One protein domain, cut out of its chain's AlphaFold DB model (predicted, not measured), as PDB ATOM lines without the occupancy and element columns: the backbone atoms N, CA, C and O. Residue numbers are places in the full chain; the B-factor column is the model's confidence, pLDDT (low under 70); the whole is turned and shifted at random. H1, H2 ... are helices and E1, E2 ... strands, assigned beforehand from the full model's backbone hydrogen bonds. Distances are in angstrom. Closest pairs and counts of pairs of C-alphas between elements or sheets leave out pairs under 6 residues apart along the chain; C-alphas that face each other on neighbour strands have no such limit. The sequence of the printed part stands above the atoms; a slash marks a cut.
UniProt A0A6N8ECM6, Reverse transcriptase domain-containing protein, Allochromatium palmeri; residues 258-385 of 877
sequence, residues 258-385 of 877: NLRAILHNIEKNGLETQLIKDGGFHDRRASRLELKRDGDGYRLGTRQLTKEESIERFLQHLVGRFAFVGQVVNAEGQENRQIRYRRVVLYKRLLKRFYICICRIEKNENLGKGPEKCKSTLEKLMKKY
ATOM      1  N   ASN A 258     -40.457 -42.371  32.861       84.19
ATOM      2  CA  ASN A 258     -40.066 -43.514  32.045       84.19
ATOM      3  C   ASN A 258     -39.708 -43.104  30.607       84.19
ATOM      4  O   ASN A 258     -38.706 -43.579  30.091       84.19
ATOM      5  N   LEU A 259     -40.482 -42.217  29.971       87.38
ATOM      6  CA  LEU A 259     -40.135 -41.715  28.633       87.38
ATOM      7  C   LEU A 259     -38.812 -40.940  28.645       87.38
ATOM      8  O   LEU A 259     -37.973 -41.158  27.781       87.38
ATOM      9  N   ARG A 260     -38.593 -40.087  29.653       87.88
ATOM     10  CA  ARG A 260     -37.323 -39.362  29.826       87.88
ATOM     11  C   ARG A 260     -36.133 -40.302  30.000       87.88
ATOM     12  O   ARG A 260     -35.093 -40.041  29.413       87.88
ATOM     13  N   ALA A 261     -36.293 -41.361  30.794       86.06
ATOM     14  CA  ALA A 261     -35.248 -42.353  31.021       86.06
ATOM     15  C   ALA A 261     -34.914 -43.120  29.735       86.06
ATOM     16  O   ALA A 261     -33.744 -43.254  29.405       86.06
ATOM     17  N   ILE A 262     -35.930 -43.548  28.975       85.38
ATOM     18  CA  ILE A 262     -35.721 -44.205  27.678       85.38
ATOM     19  C   ILE A 262     -34.950 -43.279  26.733       85.38
ATOM     20  O   ILE A 262     -33.920 -43.689  26.217       85.38
ATOM     21  N   LEU A 263     -35.388 -42.027  26.561       86.94
ATOM     22  CA  LEU A 263     -34.689 -41.073  25.692       86.94
ATOM     23  C   LEU A 263     -33.249 -40.811  26.144       86.94
ATOM     24  O   LEU A 263     -32.349 -40.787  25.318       86.94
ATOM     25  N   HIS A 264     -33.020 -40.653  27.449       87.00
ATOM     26  CA  HIS A 264     -31.676 -40.455  27.987       87.00
ATOM     27  C   HIS A 264     -30.754 -41.640  27.701       87.00
ATOM     28  O   HIS A 264     -29.614 -41.445  27.293       87.00
ATOM     29  N   ASN A 265     -31.251 -42.862  27.878       84.44
ATOM     30  CA  ASN A 265     -30.457 -44.052  27.613       84.44
ATOM     31  C   ASN A 265     -30.179 -44.233  26.116       84.44
ATOM     32  O   ASN A 265     -29.074 -44.628  25.771       84.44
ATOM     33  N   ILE A 266     -31.146 -43.914  25.244       85.12
ATOM     34  CA  ILE A 266     -30.939 -43.918  23.786       85.12
ATOM     35  C   ILE A 266     -29.835 -42.924  23.410       85.12
ATOM     36  O   ILE A 266     -28.963 -43.249  22.617       85.12
ATOM     37  N   GLU A 267     -29.848 -41.723  23.991       83.06
ATOM     38  CA  GLU A 267     -28.832 -40.698  23.718       83.06
ATOM     39  C   GLU A 267     -27.436 -41.074  24.209       83.06
ATOM     40  O   GLU A 267     -26.463 -40.716  23.554       83.06
ATOM     41  N   LYS A 268     -27.337 -41.734  25.369       83.25
ATOM     42  CA  LYS A 268     -26.051 -42.059  25.993       83.25
ATOM     43  C   LYS A 268     -25.447 -43.357  25.458       83.25
ATOM     44  O   LYS A 268     -24.244 -43.424  25.257       83.25
ATOM     45  N   ASN A 269     -26.280 -44.379  25.273       82.19
ATOM     46  CA  ASN A 269     -25.832 -45.754  25.059       82.19
ATOM     47  C   ASN A 269     -26.356 -46.365  23.745       82.19
ATOM     48  O   ASN A 269     -26.105 -47.537  23.492       82.19
ATOM     49  N   GLY A 270     -27.120 -45.625  22.935       80.69
ATOM     50  CA  GLY A 270     -27.705 -46.131  21.691       80.69
ATOM     51  C   GLY A 270     -29.055 -46.838  21.869       80.69
ATOM     52  O   GLY A 270     -29.457 -47.231  22.974       80.69
ATOM     53  N   LEU A 271     -29.788 -46.976  20.759       81.81
ATOM     54  CA  LEU A 271     -31.168 -47.477  20.734       81.81
ATOM     55  C   LEU A 271     -31.276 -48.933  21.196       81.81
ATOM     56  O   LEU A 271     -32.193 -49.285  21.944       81.81
ATOM     57  N   GLU A 272     -30.327 -49.764  20.772       78.50
ATOM     58  CA  GLU A 272     -30.336 -51.212  20.989       78.50
ATOM     59  C   GLU A 272     -30.364 -51.590  22.468       78.50
ATOM     60  O   GLU A 272     -31.066 -52.520  22.871       78.50
ATOM     61  N   THR A 273     -29.705 -50.794  23.314       78.75
ATOM     62  CA  THR A 273     -29.684 -51.004  24.770       78.75
ATOM     63  C   THR A 273     -31.067 -50.930  25.412       78.75
ATOM     64  O   THR A 273     -31.254 -51.350  26.555       78.75
ATOM     65  N   GLN A 274     -32.053 -50.364  24.710       80.44
ATOM     66  CA  GLN A 274     -33.422 -50.231  25.191       80.44
ATOM     67  C   GLN A 274     -34.384 -51.276  24.610       80.44
ATOM     68  O   GLN A 274     -35.543 -51.287  25.035       80.44
ATOM     69  N   LEU A 275     -33.935 -52.151  23.699       77.06
ATOM     70  CA  LEU A 275     -34.782 -53.169  23.060       77.06
ATOM     71  C   LEU A 275     -35.211 -54.273  24.037       77.06
ATOM     72  O   LEU A 275     -36.364 -54.700  24.000       77.06
ATOM     73  N   ILE A 276     -34.324 -54.690  24.945       72.44
ATOM     74  CA  ILE A 276     -34.577 -55.776  25.908       72.44
ATOM     75  C   ILE A 276     -34.693 -55.218  27.335       72.44
ATOM     76  O   ILE A 276     -34.296 -54.088  27.645       72.44
ATOM     77  N   LYS A 277     -35.275 -56.012  28.235       64.56
ATOM     78  CA  LYS A 277     -35.238 -55.800  29.689       64.56
ATOM     79  C   LYS A 277     -34.056 -56.542  30.339       64.56
ATOM     80  O   LYS A 277     -34.278 -57.307  31.270       64.56
ATOM     81  N   ASP A 278     -32.827 -56.322  29.882       49.94
ATOM     82  CA  ASP A 278     -31.657 -56.949  30.515       49.94
ATOM     83  C   ASP A 278     -31.096 -56.032  31.618       49.94
ATOM     84  O   ASP A 278     -30.675 -54.905  31.357       49.94
ATOM     85  N   GLY A 279     -31.163 -56.496  32.873       41.50
ATOM     86  CA  GLY A 279     -30.581 -55.846  34.055       41.50
ATOM     87  C   GLY A 279     -31.369 -56.083  35.354       41.50
ATOM     88  O   GLY A 279     -32.598 -56.158  35.340       41.50
ATOM     89  N   GLY A 280     -30.673 -56.111  36.502       37.34
ATOM     90  CA  GLY A 280     -31.255 -56.201  37.860       37.34
ATOM     91  C   GLY A 280     -32.205 -55.050  38.239       37.34
ATOM     92  O   GLY A 280     -32.824 -55.049  39.303       37.34
ATOM     93  N   PHE A 281     -32.385 -54.072  37.347       40.31
ATOM     94  CA  PHE A 281     -33.410 -53.045  37.452       40.31
ATOM     95  C   PHE A 281     -34.744 -53.568  36.899       40.31
ATOM     96  O   PHE A 281     -35.089 -53.381  35.730       40.31
ATOM     97  N   HIS A 282     -35.535 -54.215  37.756       37.31
ATOM     98  CA  HIS A 282     -36.869 -54.697  37.402       37.31
ATOM     99  C   HIS A 282     -37.832 -53.546  37.053       37.31
ATOM    100  O   HIS A 282     -38.554 -53.019  37.908       37.31
ATOM    101  N   ASP A 283     -37.940 -53.184  35.770       43.25
ATOM    102  CA  ASP A 283     -39.083 -52.401  35.305       43.25
ATOM    103  C   ASP A 283     -40.333 -53.299  35.212       43.25
ATOM    104  O   ASP A 283     -40.652 -53.870  34.164       43.25
ATOM    105  N   ARG A 284     -41.084 -53.397  36.320       41.03
ATOM    106  CA  ARG A 284     -42.401 -54.073  36.405       41.03
ATOM    107  C   ARG A 284     -43.490 -53.449  35.503       41.03
ATOM    108  O   ARG A 284     -44.663 -53.784  35.631       41.03
ATOM    109  N   ARG A 285     -43.165 -52.468  34.654       47.09
ATOM    110  CA  ARG A 285     -44.130 -51.659  33.891       47.09
ATOM    111  C   ARG A 285     -44.105 -52.106  32.429       47.09
ATOM    112  O   ARG A 285     -43.042 -52.373  31.876       47.09
ATOM    113  N   ALA A 286     -45.268 -52.137  31.787       52.19
ATOM    114  CA  ALA A 286     -45.473 -52.387  30.353       52.19
ATOM    115  C   ALA A 286     -44.913 -51.251  29.452       52.19
ATOM    116  O   ALA A 286     -45.567 -50.762  28.537       52.19
ATOM    117  N   SER A 287     -43.734 -50.722  29.788       53.22
ATOM    118  CA  SER A 287     -43.110 -49.554  29.167       53.22
ATOM    119  C   SER A 287     -42.361 -49.892  27.879       53.22
ATOM    120  O   SER A 287     -42.189 -48.992  27.056       53.22
ATOM    121  N   ARG A 288     -41.976 -51.160  27.709       66.50
ATOM    122  CA  ARG A 288     -41.266 -51.744  26.565       66.50
ATOM    123  C   ARG A 288     -42.009 -52.994  26.092       66.50
ATOM    124  O   ARG A 288     -42.770 -53.576  26.868       66.50
ATOM    125  N   LEU A 289     -41.772 -53.391  24.847       67.69
ATOM    126  CA  LEU A 289     -42.185 -54.700  24.347       67.69
ATOM    127  C   LEU A 289     -41.478 -55.801  25.156       67.69
ATOM    128  O   LEU A 289     -40.356 -55.604  25.618       67.69
ATOM    129  N   GLU A 290     -42.127 -56.949  25.345       70.62
ATOM    130  CA  GLU A 290     -41.519 -58.125  25.990       70.62
ATOM    131  C   GLU A 290     -40.633 -58.889  24.996       70.62
ATOM    132  O   GLU A 290     -40.872 -60.056  24.692       70.62
ATOM    133  N   LEU A 291     -39.638 -58.193  24.446       74.25
ATOM    134  CA  LEU A 291     -38.628 -58.789  23.583       74.25
ATOM    135  C   LEU A 291     -37.617 -59.559  24.436       74.25
ATOM    136  O   LEU A 291     -37.176 -59.072  25.479       74.25
ATOM    137  N   LYS A 292     -37.256 -60.758  23.982       78.62
ATOM    138  CA  LYS A 292     -36.170 -61.579  24.536       78.62
ATOM    139  C   LYS A 292     -35.107 -61.793  23.459       78.62
ATOM    140  O   LYS A 292     -35.486 -61.893  22.296       78.62
ATOM    141  N   ARG A 293     -33.825 -61.869  23.830       78.81
ATOM    142  CA  ARG A 293     -32.758 -62.287  22.900       78.81
ATOM    143  C   ARG A 293     -33.011 -63.716  22.430       78.81
ATOM    144  O   ARG A 293     -33.432 -64.545  23.238       78.81
ATOM    145  N   ASP A 294     -32.773 -63.967  21.149       75.88
ATOM    146  CA  ASP A 294     -32.914 -65.283  20.523       75.88
ATOM    147  C   ASP A 294     -31.930 -65.392  19.344       75.88
ATOM    148  O   ASP A 294     -32.204 -64.884  18.254       75.88
ATOM    149  N   GLY A 295     -30.747 -65.969  19.590       76.44
ATOM    150  CA  GLY A 295     -29.613 -65.933  18.655       76.44
ATOM    151  C   GLY A 295     -29.164 -64.498  18.343       76.44
ATOM    152  O   GLY A 295     -29.058 -63.671  19.252       76.44
ATOM    153  N   ASP A 296     -28.974 -64.197  17.056       67.88
ATOM    154  CA  ASP A 296     -28.650 -62.850  16.544       67.88
ATOM    155  C   ASP A 296     -29.874 -61.914  16.451       67.88
ATOM    156  O   ASP A 296     -29.760 -60.739  16.087       67.88
ATOM    157  N   GLY A 297     -31.066 -62.423  16.778       76.00
ATOM    158  CA  GLY A 297     -32.335 -61.710  16.700       76.00
ATOM    159  C   GLY A 297     -33.053 -61.587  18.044       76.00
ATOM    160  O   GLY A 297     -32.478 -61.672  19.134       76.00
ATOM    161  N   TYR A 298     -34.362 -61.355  17.964       83.31
ATOM    162  CA  TYR A 298     -35.220 -61.188  19.131       83.31
ATOM    163  C   TYR A 298     -36.503 -61.992  18.970       83.31
ATOM    164  O   TYR A 298     -36.970 -62.249  17.866       83.31
ATOM    165  N   ARG A 299     -37.148 -62.329  20.083       80.25
ATOM    166  CA  ARG A 299     -38.439 -63.014  20.087       80.25
ATOM    167  C   ARG A 299     -39.498 -62.196  20.810       80.25
ATOM    168  O   ARG A 299     -39.278 -61.746  21.935       80.25
ATOM    169  N   LEU A 300     -40.669 -62.050  20.188       76.75
ATOM    170  CA  LEU A 300     -41.872 -61.464  20.787       76.75
ATOM    171  C   LEU A 300     -42.962 -62.539  20.897       76.75
ATOM    172  O   LEU A 300     -43.654 -62.858  19.927       76.75
ATOM    173  N   GLY A 301     -43.120 -63.116  22.089       74.50
ATOM    174  CA  GLY A 301     -43.995 -64.274  22.285       74.50
ATOM    175  C   GLY A 301     -43.456 -65.505  21.550       74.50
ATOM    176  O   GLY A 301     -42.386 -65.995  21.894       74.50
ATOM    177  N   THR A 302     -44.191 -66.002  20.553       71.50
ATOM    178  CA  THR A 302     -43.785 -67.147  19.711       71.50
ATOM    179  C   THR A 302     -43.144 -66.733  18.386       71.50
ATOM    180  O   THR A 302     -42.716 -67.597  17.634       71.50
ATOM    181  N   ARG A 303     -43.112 -65.433  18.062       77.50
ATOM    182  CA  ARG A 303     -42.592 -64.933  16.785       77.50
ATOM    183  C   ARG A 303     -41.132 -64.512  16.937       77.50
ATOM    184  O   ARG A 303     -40.847 -63.645  17.765       77.50
ATOM    185  N   GLN A 304     -40.262 -65.089  16.116       84.75
ATOM    186  CA  GLN A 304     -38.885 -64.641  15.923       84.75
ATOM    187  C   GLN A 304     -38.879 -63.383  15.043       84.75
ATOM    188  O   GLN A 304     -39.732 -63.228  14.164       84.75
ATOM    189  N   LEU A 305     -37.992 -62.450  15.354       83.50
ATOM    190  CA  LEU A 305     -37.883 -61.136  14.736       83.50
ATOM    191  C   LEU A 305     -36.417 -60.849  14.444       83.50
ATOM    192  O   LEU A 305     -35.549 -61.123  15.281       83.50
ATOM    193  N   THR A 306     -36.156 -60.224  13.301       84.88
ATOM    194  CA  THR A 306     -34.823 -59.677  13.035       84.88
ATOM    195  C   THR A 306     -34.548 -58.474  13.939       84.88
ATOM    196  O   THR A 306     -35.435 -57.935  14.624       84.88
ATOM    197  N   LYS A 307     -33.294 -58.027  13.953       79.62
ATOM    198  CA  LYS A 307     -32.876 -56.826  14.675       79.62
ATOM    199  C   LYS A 307     -33.622 -55.581  14.180       79.62
ATOM    200  O   LYS A 307     -34.150 -54.819  14.993       79.62
ATOM    201  N   GLU A 308     -33.758 -55.426  12.866       78.88
ATOM    202  CA  GLU A 308     -34.445 -54.301  12.219       78.88
ATOM    203  C   GLU A 308     -35.943 -54.301  12.550       78.88
ATOM    204  O   GLU A 308     -36.492 -53.273  12.953       78.88
ATOM    205  N   GLU A 309     -36.609 -55.460  12.459       81.00
ATOM    206  CA  GLU A 309     -38.029 -55.590  12.817       81.00
ATOM    207  C   GLU A 309     -38.278 -55.245  14.294       81.00
ATOM    208  O   GLU A 309     -39.299 -54.647  14.654       81.00
ATOM    209  N   SER A 310     -37.345 -55.621  15.166       82.00
ATOM    210  CA  SER A 310     -37.422 -55.353  16.604       82.00
ATOM    211  C   SER A 310     -37.289 -53.864  16.905       82.00
ATOM    212  O   SER A 310     -38.064 -53.319  17.701       82.00
ATOM    213  N   ILE A 311     -36.368 -53.193  16.212       81.31
ATOM    214  CA  ILE A 311     -36.197 -51.740  16.252       81.31
ATOM    215  C   ILE A 311     -37.454 -51.035  15.742       81.31
ATOM    216  O   ILE A 311     -37.993 -50.180  16.449       81.31
ATOM    217  N   GLU A 312     -37.983 -51.417  14.578       82.06
ATOM    218  CA  GLU A 312     -39.192 -50.804  14.014       82.06
ATOM    219  C   GLU A 312     -40.373 -50.914  14.991       82.06
ATOM    220  O   GLU A 312     -41.044 -49.918  15.285       82.06
ATOM    221  N   ARG A 313     -40.603 -52.097  15.572       82.56
ATOM    222  CA  ARG A 313     -41.680 -52.308  16.551       82.56
ATOM    223  C   ARG A 313     -41.480 -51.499  17.827       82.56
ATOM    224  O   ARG A 313     -42.448 -50.944  18.358       82.56
ATOM    225  N   PHE A 314     -40.252 -51.420  18.331       84.44
ATOM    226  CA  PHE A 314     -39.934 -50.613  19.504       84.44
ATOM    227  C   PHE A 314     -40.199 -49.122  19.251       84.44
ATOM    228  O   PHE A 314     -40.831 -48.457  20.078       84.44
ATOM    229  N   LEU A 315     -39.794 -48.612  18.086       84.69
ATOM    230  CA  LEU A 315     -40.050 -47.234  17.675       84.69
ATOM    231  C   LEU A 315     -41.549 -46.953  17.528       84.69
ATOM    232  O   LEU A 315     -42.031 -45.964  18.081       84.69
ATOM    233  N   GLN A 316     -42.310 -47.839  16.881       83.81
ATOM    234  CA  GLN A 316     -43.771 -47.723  16.777       83.81
ATOM    235  C   GLN A 316     -44.442 -47.685  18.158       83.81
ATOM    236  O   GLN A 316     -45.328 -46.861  18.406       83.81
ATOM    237  N   HIS A 317     -43.989 -48.531  19.088       85.25
ATOM    238  CA  HIS A 317     -44.463 -48.520  20.472       85.25
ATOM    239  C   HIS A 317     -44.176 -47.178  21.155       85.25
ATOM    240  O   HIS A 317     -45.080 -46.589  21.755       85.25
ATOM    241  N   LEU A 318     -42.960 -46.637  21.029       86.50
ATOM    242  CA  LEU A 318     -42.625 -45.317  21.572       86.50
ATOM    243  C   LEU A 318     -43.469 -44.201  20.952       86.50
ATOM    244  O   LEU A 318     -44.017 -43.384  21.697       86.50
ATOM    245  N   VAL A 319     -43.642 -44.190  19.629       86.75
ATOM    246  CA  VAL A 319     -44.511 -43.231  18.928       86.75
ATOM    247  C   VAL A 319     -45.931 -43.285  19.483       86.75
ATOM    248  O   VAL A 319     -46.477 -42.240  19.836       86.75
ATOM    249  N   GLY A 320     -46.510 -44.475  19.660       85.38
ATOM    250  CA  GLY A 320     -47.830 -44.638  20.275       85.38
ATOM    251  C   GLY A 320     -47.890 -44.062  21.693       85.38
ATOM    252  O   GLY A 320     -48.851 -43.385  22.069       85.38
ATOM    253  N   ARG A 321     -46.821 -44.240  22.476       87.88
ATOM    254  CA  ARG A 321     -46.726 -43.678  23.826       87.88
ATOM    255  C   ARG A 321     -46.632 -42.157  23.840       87.88
ATOM    256  O   ARG A 321     -47.230 -41.550  24.731       87.88
ATOM    257  N   PHE A 322     -45.916 -41.554  22.894       88.62
ATOM    258  CA  PHE A 322     -45.880 -40.104  22.696       88.62
ATOM    259  C   PHE A 322     -47.221 -39.574  22.192       88.62
ATOM    260  O   PHE A 322     -47.721 -38.585  22.724       88.62
ATOM    261  N   ALA A 323     -47.844 -40.246  21.227       88.12
ATOM    262  CA  ALA A 323     -49.168 -39.893  20.731       88.12
ATOM    263  C   ALA A 323     -50.198 -39.879  21.869       88.12
ATOM    264  O   ALA A 323     -50.967 -38.927  21.976       88.12
ATOM    265  N   PHE A 324     -50.152 -40.857  22.781       89.00
ATOM    266  CA  PHE A 324     -51.016 -40.883  23.962       89.00
ATOM    267  C   PHE A 324     -50.814 -39.673  24.889       89.00
ATOM    268  O   PHE A 324     -51.796 -39.072  25.318       89.00
ATOM    269  N   VAL A 325     -49.566 -39.259  25.167       88.75
ATOM    270  CA  VAL A 325     -49.317 -38.022  25.944       88.75
ATOM    271  C   VAL A 325     -49.945 -36.826  25.237       88.75
ATOM    272  O   VAL A 325     -50.647 -36.048  25.877       88.75
ATOM    273  N   GLY A 326     -49.741 -36.715  23.924       86.25
ATOM    274  CA  GLY A 326     -50.326 -35.655  23.109       86.25
ATOM    275  C   GLY A 326     -51.853 -35.626  23.188       86.25
ATOM    276  O   GLY A 326     -52.435 -34.578  23.450       86.25
ATOM    277  N   GLN A 327     -52.509 -36.784  23.059       87.06
ATOM    278  CA  GLN A 327     -53.963 -36.910  23.196       87.06
ATOM    279  C   GLN A 327     -54.458 -36.460  24.579       87.06
ATOM    280  O   GLN A 327     -55.439 -35.728  24.660       87.06
ATOM    281  N   VAL A 328     -53.779 -36.852  25.663       88.06
ATOM    282  CA  VAL A 328     -54.165 -36.471  27.034       88.06
ATOM    283  C   VAL A 328     -53.989 -34.971  27.275       88.06
ATOM    284  O   VAL A 328     -54.848 -34.340  27.886       88.06
ATOM    285  N   VAL A 329     -52.885 -34.394  26.796       81.69
ATOM    286  CA  VAL A 329     -52.581 -32.965  26.961       81.69
ATOM    287  C   VAL A 329     -53.518 -32.082  26.123       81.69
ATOM    288  O   VAL A 329     -53.837 -30.966  26.538       81.69
ATOM    289  N   ASN A 330     -53.982 -32.582  24.975       76.69
ATOM    290  CA  ASN A 330     -54.856 -31.848  24.057       76.69
ATOM    291  C   ASN A 330     -56.351 -32.048  24.273       76.69
ATOM    292  O   ASN A 330     -57.122 -31.281  23.702       76.69
ATOM    293  N   ALA A 331     -56.760 -33.064  25.028       78.50
ATOM    294  CA  ALA A 331     -58.166 -33.329  25.284       78.50
ATOM    295  C   ALA A 331     -58.878 -32.060  25.797       78.50
ATOM    296  O   ALA A 331     -58.384 -31.395  26.714       78.50
ATOM    297  N   GLU A 332     -60.004 -31.716  25.160       52.59
ATOM    298  CA  GLU A 332     -60.745 -30.465  25.357       52.59
ATOM    299  C   GLU A 332     -61.019 -30.146  26.836       52.59
ATOM    300  O   GLU A 332     -61.341 -31.021  27.645       52.59
ATOM    301  N   GLY A 333     -60.918 -28.858  27.187       52.88
ATOM    302  CA  GLY A 333     -61.352 -28.312  28.480       52.88
ATOM    303  C   GLY A 333     -60.318 -28.305  29.613       52.88
ATOM    304  O   GLY A 333     -60.670 -28.384  30.788       52.88
ATOM    305  N   GLN A 334     -59.029 -28.152  29.299       51.53
ATOM    306  CA  GLN A 334     -58.090 -27.586  30.277       51.53
ATOM    307  C   GLN A 334     -58.304 -26.063  30.317       51.53
ATOM    308  O   GLN A 334     -57.589 -25.322  29.647       51.53
ATOM    309  N   GLU A 335     -59.291 -25.592  31.082       49.41
ATOM    310  CA  GLU A 335     -59.591 -24.150  31.232       49.41
ATOM    311  C   GLU A 335     -58.406 -23.368  31.817       49.41
ATOM    312  O   GLU A 335     -58.212 -22.196  31.516       49.41
ATOM    313  N   ASN A 336     -57.540 -24.036  32.592       57.47
ATOM    314  CA  ASN A 336     -56.308 -23.415  33.079       57.47
ATOM    315  C   ASN A 336     -55.250 -23.465  31.966       57.47
ATOM    316  O   ASN A 336     -54.481 -24.434  31.859       57.47
ATOM    317  N   ARG A 337     -55.240 -22.421  31.123       58.47
ATOM    318  CA  ARG A 337     -54.328 -22.306  29.976       58.47
ATOM    319  C   ARG A 337     -52.858 -22.397  30.393       58.47
ATOM    320  O   ARG A 337     -52.067 -22.969  29.650       58.47
ATOM    321  N   GLN A 338     -52.493 -21.976  31.605       58.12
ATOM    322  CA  GLN A 338     -51.111 -22.021  32.085       58.12
ATOM    323  C   GLN A 338     -50.634 -23.443  32.429       58.12
ATOM    324  O   GLN A 338     -49.536 -23.851  32.031       58.12
ATOM    325  N   ILE A 339     -51.452 -24.234  33.133       65.12
ATOM    326  CA  ILE A 339     -51.150 -25.648  33.415       65.12
ATOM    327  C   ILE A 339     -51.100 -26.440  32.104       65.12
ATOM    328  O   ILE A 339     -50.174 -27.232  31.895       65.12
ATOM    329  N   ARG A 340     -52.054 -26.188  31.197       69.25
ATOM    330  CA  ARG A 340     -52.060 -26.770  29.849       69.25
ATOM    331  C   ARG A 340     -50.775 -26.421  29.101       69.25
ATOM    332  O   ARG A 340     -50.103 -27.326  28.619       69.25
ATOM    333  N   TYR A 341     -50.390 -25.148  29.078       68.81
ATOM    334  CA  TYR A 341     -49.178 -24.672  28.417       68.81
ATOM    335  C   TYR A 341     -47.927 -25.384  28.942       68.81
ATOM    336  O   TYR A 341     -47.174 -25.951  28.156       68.81
ATOM    337  N   ARG A 342     -47.741 -25.478  30.268       72.19
ATOM    338  CA  ARG A 342     -46.601 -26.211  30.860       72.19
ATOM    339  C   ARG A 342     -46.544 -27.671  30.396       72.19
ATOM    340  O   ARG A 342     -45.461 -28.191  30.127       72.19
ATOM    341  N   ARG A 343     -47.698 -28.336  30.291       80.94
ATOM    342  CA  ARG A 343     -47.810 -29.730  29.823       80.94
ATOM    343  C   ARG A 343     -47.515 -29.856  28.328       80.94
ATOM    344  O   ARG A 343     -46.772 -30.759  27.949       80.94
ATOM    345  N   VAL A 344     -48.028 -28.938  27.508       77.88
ATOM    346  CA  VAL A 344     -47.759 -28.862  26.060       77.88
ATOM    347  C   VAL A 344     -46.273 -28.614  25.802       77.88
ATOM    348  O   VAL A 344     -45.662 -29.359  25.044       77.88
ATOM    349  N   VAL A 345     -45.664 -27.638  26.481       74.19
ATOM    350  CA  VAL A 345     -44.228 -27.329  26.364       74.19
ATOM    351  C   VAL A 345     -43.380 -28.538  26.743       74.19
ATOM    352  O   VAL A 345     -42.450 -28.899  26.023       74.19
ATOM    353  N   LEU A 346     -43.704 -29.201  27.856       81.38
ATOM    354  CA  LEU A 346     -43.006 -30.418  28.258       81.38
ATOM    355  C   LEU A 346     -43.136 -31.518  27.196       81.38
ATOM    356  O   LEU A 346     -42.137 -32.146  26.847       81.38
ATOM    357  N   TYR A 347     -44.345 -31.750  26.691       86.25
ATOM    358  CA  TYR A 347     -44.590 -32.738  25.649       86.25
ATOM    359  C   TYR A 347     -43.789 -32.429  24.376       86.25
ATOM    360  O   TYR A 347     -43.066 -33.306  23.905       86.25
ATOM    361  N   LYS A 348     -43.812 -31.177  23.898       75.94
ATOM    362  CA  LYS A 348     -43.016 -30.711  22.753       75.94
ATOM    363  C   LYS A 348     -41.522 -30.950  22.950       75.94
ATOM    364  O   LYS A 348     -40.875 -31.486  22.057       75.94
ATOM    365  N   ARG A 349     -40.966 -30.613  24.123       81.62
ATOM    366  CA  ARG A 349     -39.541 -30.860  24.425       81.62
ATOM    367  C   ARG A 349     -39.189 -32.337  24.310       81.62
ATOM    368  O   ARG A 349     -38.158 -32.670  23.739       81.62
ATOM    369  N   LEU A 350     -40.033 -33.218  24.845       84.19
ATOM    370  CA  LEU A 350     -39.789 -34.656  24.762       84.19
ATOM    371  C   LEU A 350     -39.943 -35.177  23.327       84.19
ATOM    372  O   LEU A 350     -39.154 -36.022  22.919       84.19
ATOM    373  N   LEU A 351     -40.910 -34.658  22.565       84.19
ATOM    374  CA  LEU A 351     -41.128 -35.032  21.168       84.19
ATOM    375  C   LEU A 351     -39.956 -34.589  20.276       84.19
ATOM    376  O   LEU A 351     -39.445 -35.396  19.511       84.19
ATOM    377  N   LYS A 352     -39.466 -33.351  20.443       78.69
ATOM    378  CA  LYS A 352     -38.276 -32.831  19.747       78.69
ATOM    379  C   LYS A 352     -37.027 -33.633  20.102       78.69
ATOM    380  O   LYS A 352     -36.261 -33.996  19.219       78.69
ATOM    381  N   ARG A 353     -36.837 -33.935  21.390       82.62
ATOM    382  CA  ARG A 353     -35.732 -34.780  21.857       82.62
ATOM    383  C   ARG A 353     -35.785 -36.158  21.195       82.62
ATOM    384  O   ARG A 353     -34.782 -36.602  20.659       82.62
ATOM    385  N   PHE A 354     -36.968 -36.776  21.141       85.25
ATOM    386  CA  PHE A 354     -37.155 -38.054  20.458       85.25
ATOM    387  C   PHE A 354     -36.857 -37.966  18.956       85.25
ATOM    388  O   PHE A 354     -36.118 -38.797  18.447       85.25
ATOM    389  N   TYR A 355     -37.349 -36.934  18.269       79.69
ATOM    390  CA  TYR A 355     -37.050 -36.695  16.855       79.69
ATOM    391  C   TYR A 355     -35.538 -36.570  16.594       79.69
ATOM    392  O   TYR A 355     -35.014 -37.228  15.702       79.69
ATOM    393  N   ILE A 356     -34.814 -35.803  17.420       73.31
ATOM    394  CA  ILE A 356     -33.352 -35.663  17.318       73.31
ATOM    395  C   ILE A 356     -32.650 -37.011  17.516       73.31
ATOM    396  O   ILE A 356     -31.722 -37.312  16.766       73.31
ATOM    397  N   CYS A 357     -33.083 -37.830  18.484       77.88
ATOM    398  CA  CYS A 357     -32.552 -39.185  18.651       77.88
ATOM    399  C   CYS A 357     -32.691 -39.990  17.356       77.88
ATOM    400  O   CYS A 357     -31.711 -40.574  16.908       77.88
ATOM    401  N   ILE A 358     -33.875 -39.982  16.733       79.62
ATOM    402  CA  ILE A 358     -34.126 -40.723  15.490       79.62
ATOM    403  C   ILE A 358     -33.248 -40.219  14.345       79.62
ATOM    404  O   ILE A 358     -32.625 -41.035  13.678       79.62
ATOM    405  N   CYS A 359     -33.118 -38.903  14.159       70.00
ATOM    406  CA  CYS A 359     -32.253 -38.346  13.115       70.00
ATOM    407  C   CYS A 359     -30.769 -38.696  13.310       70.00
ATOM    408  O   CYS A 359     -30.037 -38.816  12.334       70.00
ATOM    409  N   ARG A 360     -30.298 -38.825  14.558       72.94
ATOM    410  CA  ARG A 360     -28.922 -39.263  14.847       72.94
ATOM    411  C   ARG A 360     -28.729 -40.742  14.539       72.94
ATOM    412  O   ARG A 360     -27.731 -41.107  13.937       72.94
ATOM    413  N   ILE A 361     -29.699 -41.561  14.931       73.19
ATOM    414  CA  ILE A 361     -29.702 -43.001  14.677       73.19
ATOM    415  C   ILE A 361     -29.712 -43.275  13.164       73.19
ATOM    416  O   ILE A 361     -28.892 -44.043  12.687       73.19
ATOM    417  N   GLU A 362     -30.562 -42.579  12.403       70.00
ATOM    418  CA  GLU A 362     -30.648 -42.681  10.934       70.00
ATOM    419  C   GLU A 362     -29.324 -42.335  10.229       70.00
ATOM    420  O   GLU A 362     -29.001 -42.931   9.209       70.00
ATOM    421  N   LYS A 363     -28.543 -41.389  10.771       64.94
ATOM    422  CA  LYS A 363     -27.239 -40.999  10.208       64.94
ATOM    423  C   LYS A 363     -26.102 -41.962  10.554       64.94
ATOM    424  O   LYS A 363     -25.149 -42.047   9.790       64.94
ATOM    425  N   ASN A 364     -26.176 -42.620  11.709       59.44
ATOM    426  CA  ASN A 364     -25.061 -43.384  12.270       59.44
ATOM    427  C   ASN A 364     -25.215 -44.903  12.098       59.44
ATOM    428  O   ASN A 364     -24.231 -45.624  12.215       59.44
ATOM    429  N   GLU A 365     -26.431 -45.396  11.859       63.31
ATOM    430  CA  GLU A 365     -26.739 -46.825  11.849       63.31
ATOM    431  C   GLU A 365     -27.598 -47.176  10.618       63.31
ATOM    432  O   GLU A 365     -28.626 -46.551  10.353       63.31
ATOM    433  N   ASN A 366     -27.199 -48.203   9.860       59.75
ATOM    434  CA  ASN A 366     -27.895 -48.641   8.645       59.75
ATOM    435  C   ASN A 366     -29.123 -49.515   9.000       59.75
ATOM    436  O   ASN A 366     -29.118 -50.729   8.819       59.75
ATOM    437  N   LEU A 367     -30.160 -48.912   9.595       62.16
ATOM    438  CA  LEU A 367     -31.272 -49.613  10.273       62.16
ATOM    439  C   LEU A 367     -32.551 -49.838   9.435       62.16
ATOM    440  O   LEU A 367     -33.647 -50.005   9.984       62.16
ATOM    441  N   GLY A 368     -32.455 -49.838   8.105       61.88
ATOM    442  CA  GLY A 368     -33.612 -50.029   7.220       61.88
ATOM    443  C   GLY A 368     -34.670 -48.908   7.311       61.88
ATOM    444  O   GLY A 368     -34.404 -47.810   7.786       61.88
ATOM    445  N   LYS A 369     -35.906 -49.167   6.849       66.00
ATOM    446  CA  LYS A 369     -36.974 -48.139   6.689       66.00
ATOM    447  C   LYS A 369     -37.750 -47.777   7.973       66.00
ATOM    448  O   LYS A 369     -38.643 -46.928   7.949       66.00
ATOM    449  N   GLY A 370     -37.480 -48.442   9.098       66.75
ATOM    450  CA  GLY A 370     -38.194 -48.225  10.366       66.75
ATOM    451  C   GLY A 370     -38.051 -46.795  10.927       66.75
ATOM    452  O   GLY A 370     -39.073 -46.163  11.234       66.75
ATOM    453  N   PRO A 371     -36.820 -46.255  11.038       71.50
ATOM    454  CA  PRO A 371     -36.564 -44.870  11.445       71.50
ATOM    455  C   PRO A 371     -37.270 -43.826  10.567       71.50
ATOM    456  O   PRO A 371     -37.875 -42.899  11.106       71.50
ATOM    457  N   GLU A 372     -37.297 -44.020   9.248       72.25
ATOM    458  CA  GLU A 372     -37.947 -43.121   8.281       72.25
ATOM    459  C   GLU A 372     -39.473 -43.031   8.507       72.25
ATOM    460  O   GLU A 372     -40.051 -41.944   8.638       72.25
ATOM    461  N   LYS A 373     -40.150 -44.178   8.678       75.62
ATOM    462  CA  LYS A 373     -41.587 -44.214   9.024       75.62
ATOM    463  C   LYS A 373     -41.871 -43.540  10.369       75.62
ATOM    464  O   LYS A 373     -42.864 -42.815  10.507       75.62
ATOM    465  N   CYS A 374     -41.010 -43.773  11.362       76.75
ATOM    466  CA  CYS A 374     -41.104 -43.142  12.678       76.75
ATOM    467  C   CYS A 374     -41.002 -41.616  12.553       76.75
ATOM    468  O   CYS A 374     -41.875 -40.899  13.047       76.75
ATOM    469  N   LYS A 375     -40.002 -41.130  11.815       73.06
ATOM    470  CA  LYS A 375     -39.749 -39.715  11.539       73.06
ATOM    471  C   LYS A 375     -40.950 -39.035  10.887       73.06
ATOM    472  O   LYS A 375     -41.456 -38.070  11.450       73.06
ATOM    473  N   SER A 376     -41.506 -39.606   9.815       74.88
ATOM    474  CA  SER A 376     -42.703 -39.046   9.159       74.88
ATOM    475  C   SER A 376     -43.907 -38.938  10.109       74.88
ATOM    476  O   SER A 376     -44.684 -37.981  10.064       74.88
ATOM    477  N   THR A 377     -44.066 -39.899  11.024       77.94
ATOM    478  CA  THR A 377     -45.143 -39.879  12.021       77.94
ATOM    479  C   THR A 377     -44.882 -38.833  13.102       77.94
ATOM    480  O   THR A 377     -45.809 -38.135  13.519       77.94
ATOM    481  N   LEU A 378     -43.631 -38.688  13.544       73.69
ATOM    482  CA  LEU A 378     -43.219 -37.650  14.486       73.69
ATOM    483  C   LEU A 378     -43.374 -36.253  13.889       73.69
ATOM    484  O   LEU A 378     -43.876 -35.376  14.579       73.69
ATOM    485  N   GLU A 379     -43.047 -36.058  12.615       72.88
ATOM    486  CA  GLU A 379     -43.274 -34.805  11.894       72.88
ATOM    487  C   GLU A 379     -44.761 -34.480  11.790       72.88
ATOM    488  O   GLU A 379     -45.156 -33.352  12.069       72.88
ATOM    489  N   LYS A 380     -45.619 -35.457  11.465       79.12
ATOM    490  CA  LYS A 380     -47.083 -35.273  11.487       79.12
ATOM    491  C   LYS A 380     -47.583 -34.902  12.878       79.12
ATOM    492  O   LYS A 380     -48.420 -34.009  13.013       79.12
ATOM    493  N   LEU A 381     -47.070 -35.571  13.915       70.69
ATOM    494  CA  LEU A 381     -47.377 -35.215  15.293       70.69
ATOM    495  C   LEU A 381     -46.928 -33.782  15.562       70.69
ATOM    496  O   LEU A 381     -47.776 -33.005  15.957       70.69
ATOM    497  N   MET A 382     -45.681 -33.404  15.280       68.25
ATOM    498  CA  MET A 382     -45.145 -32.050  15.473       68.25
ATOM    499  C   MET A 382     -45.937 -30.981  14.705       68.25
ATOM    500  O   MET A 382     -46.321 -29.986  15.314       68.25
ATOM    501  N   LYS A 383     -46.286 -31.225  13.433       67.44
ATOM    502  CA  LYS A 383     -47.139 -30.356  12.600       67.44
ATOM    503  C   LYS A 383     -48.524 -30.147  13.206       67.44
ATOM    504  O   LYS A 383     -49.045 -29.043  13.172       67.44
ATOM    505  N   LYS A 384     -49.112 -31.152  13.861       62.50
ATOM    506  CA  LYS A 384     -50.374 -30.975  14.607       62.50
ATOM    507  C   LYS A 384     -50.254 -29.960  15.763       62.50
ATOM    508  O   LYS A 384     -51.271 -29.480  16.255       62.50
ATOM    509  N   TYR A 385     -49.035 -29.631  16.197       55.38
ATOM    510  CA  TYR A 385     -48.742 -28.630  17.229       55.38
ATOM    511  C   TYR A 385     -47.978 -27.404  16.679       55.38
ATOM    512  O   TYR A 385     -47.426 -26.638  17.481       55.38
TER     513      TYR A 385
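AT A GLANCE: This is residues 258 to 385 of the 877 residues of the protein "Reverse transcriptase domain-containing protein" of Allochromatium palmeri (UniProt A0A6N8ECM6). A small three-stranded sheet, E1 E2 E3, sits at one end of a long up-and-down bundle of three helices, H2 H3 H4, and a short helix, H1, packs on H3. At the other end of the bundle residues 331 to 338 stick out. The printed part has 128 residues, in the order H1 E1 E2 E3 H2 H3 H4; the sheet runs E1 E2 E3, antiparallel, and the class is mostly helix. It is compact, with a radius of gyration of the C-alphas of 15.8 A, yet elongated, spanning 53 by 32 by 27 A.

HOW THE PARTS SIT: E1, residues 291 to 294, E2, residues 297 to 300, and E3, residues 303 to 305, form a meander, each strand the antiparallel neighbour of the one before. N 299 and O 292 are 2.8 A apart in hairpin E1 and E2, and N 305 and O 298 2.7 A in hairpin E2 and E3, within hydrogen-bond range. H2, residues 307 to 330, only grazes the sheet with residues 307 to 314. Residues 322 to 330 of H2 touch residues 340 to 351 of H3, residues 337 to 364, in a helical hairpin, opposite ways at a shallow tilt of 15 degrees; the closest C-alphas, of Val 329 and Val 344, are 6.4 A apart. H4, residues 370 to 383, touches H2, the same way at a shallow tilt of 12 degrees, closest at the C-alphas of Glu 312 and Gly 370, 4.6 A. H3 and H4, also a helical hairpin, touch at the C-alphas of Ile 358 and Pro 371, 6.3 A. H1, residues 258 to 269, touches residues 350 to 357 of H3, closest at the C-alphas of Glu 267 and Cys 357, 6.5 A; H1 and H4 are apart. In H1, H2, H3 and H4 every O i to N i+4 pair is within hydrogen-bond range.

IN THESE COORDINATES: H1 begins at C-alpha 258, (-40.066, -43.514, 32.045). H2 is 34.6 A long, H3 40.2 A and H4 20.1 A, ending at C-alpha 383, (-47.139, -30.356, 12.600).

THE WHOLE: The C-alphas of Gly 295 and Glu 335, the two farthest apart, are 52.9 A apart. The printed part has no cut; the link from H1 to E1 is long, 21 residues. Mean pLDDT of the printed part is 73.7, under 70 for instance at residues 277 to 289 and 332 to 341.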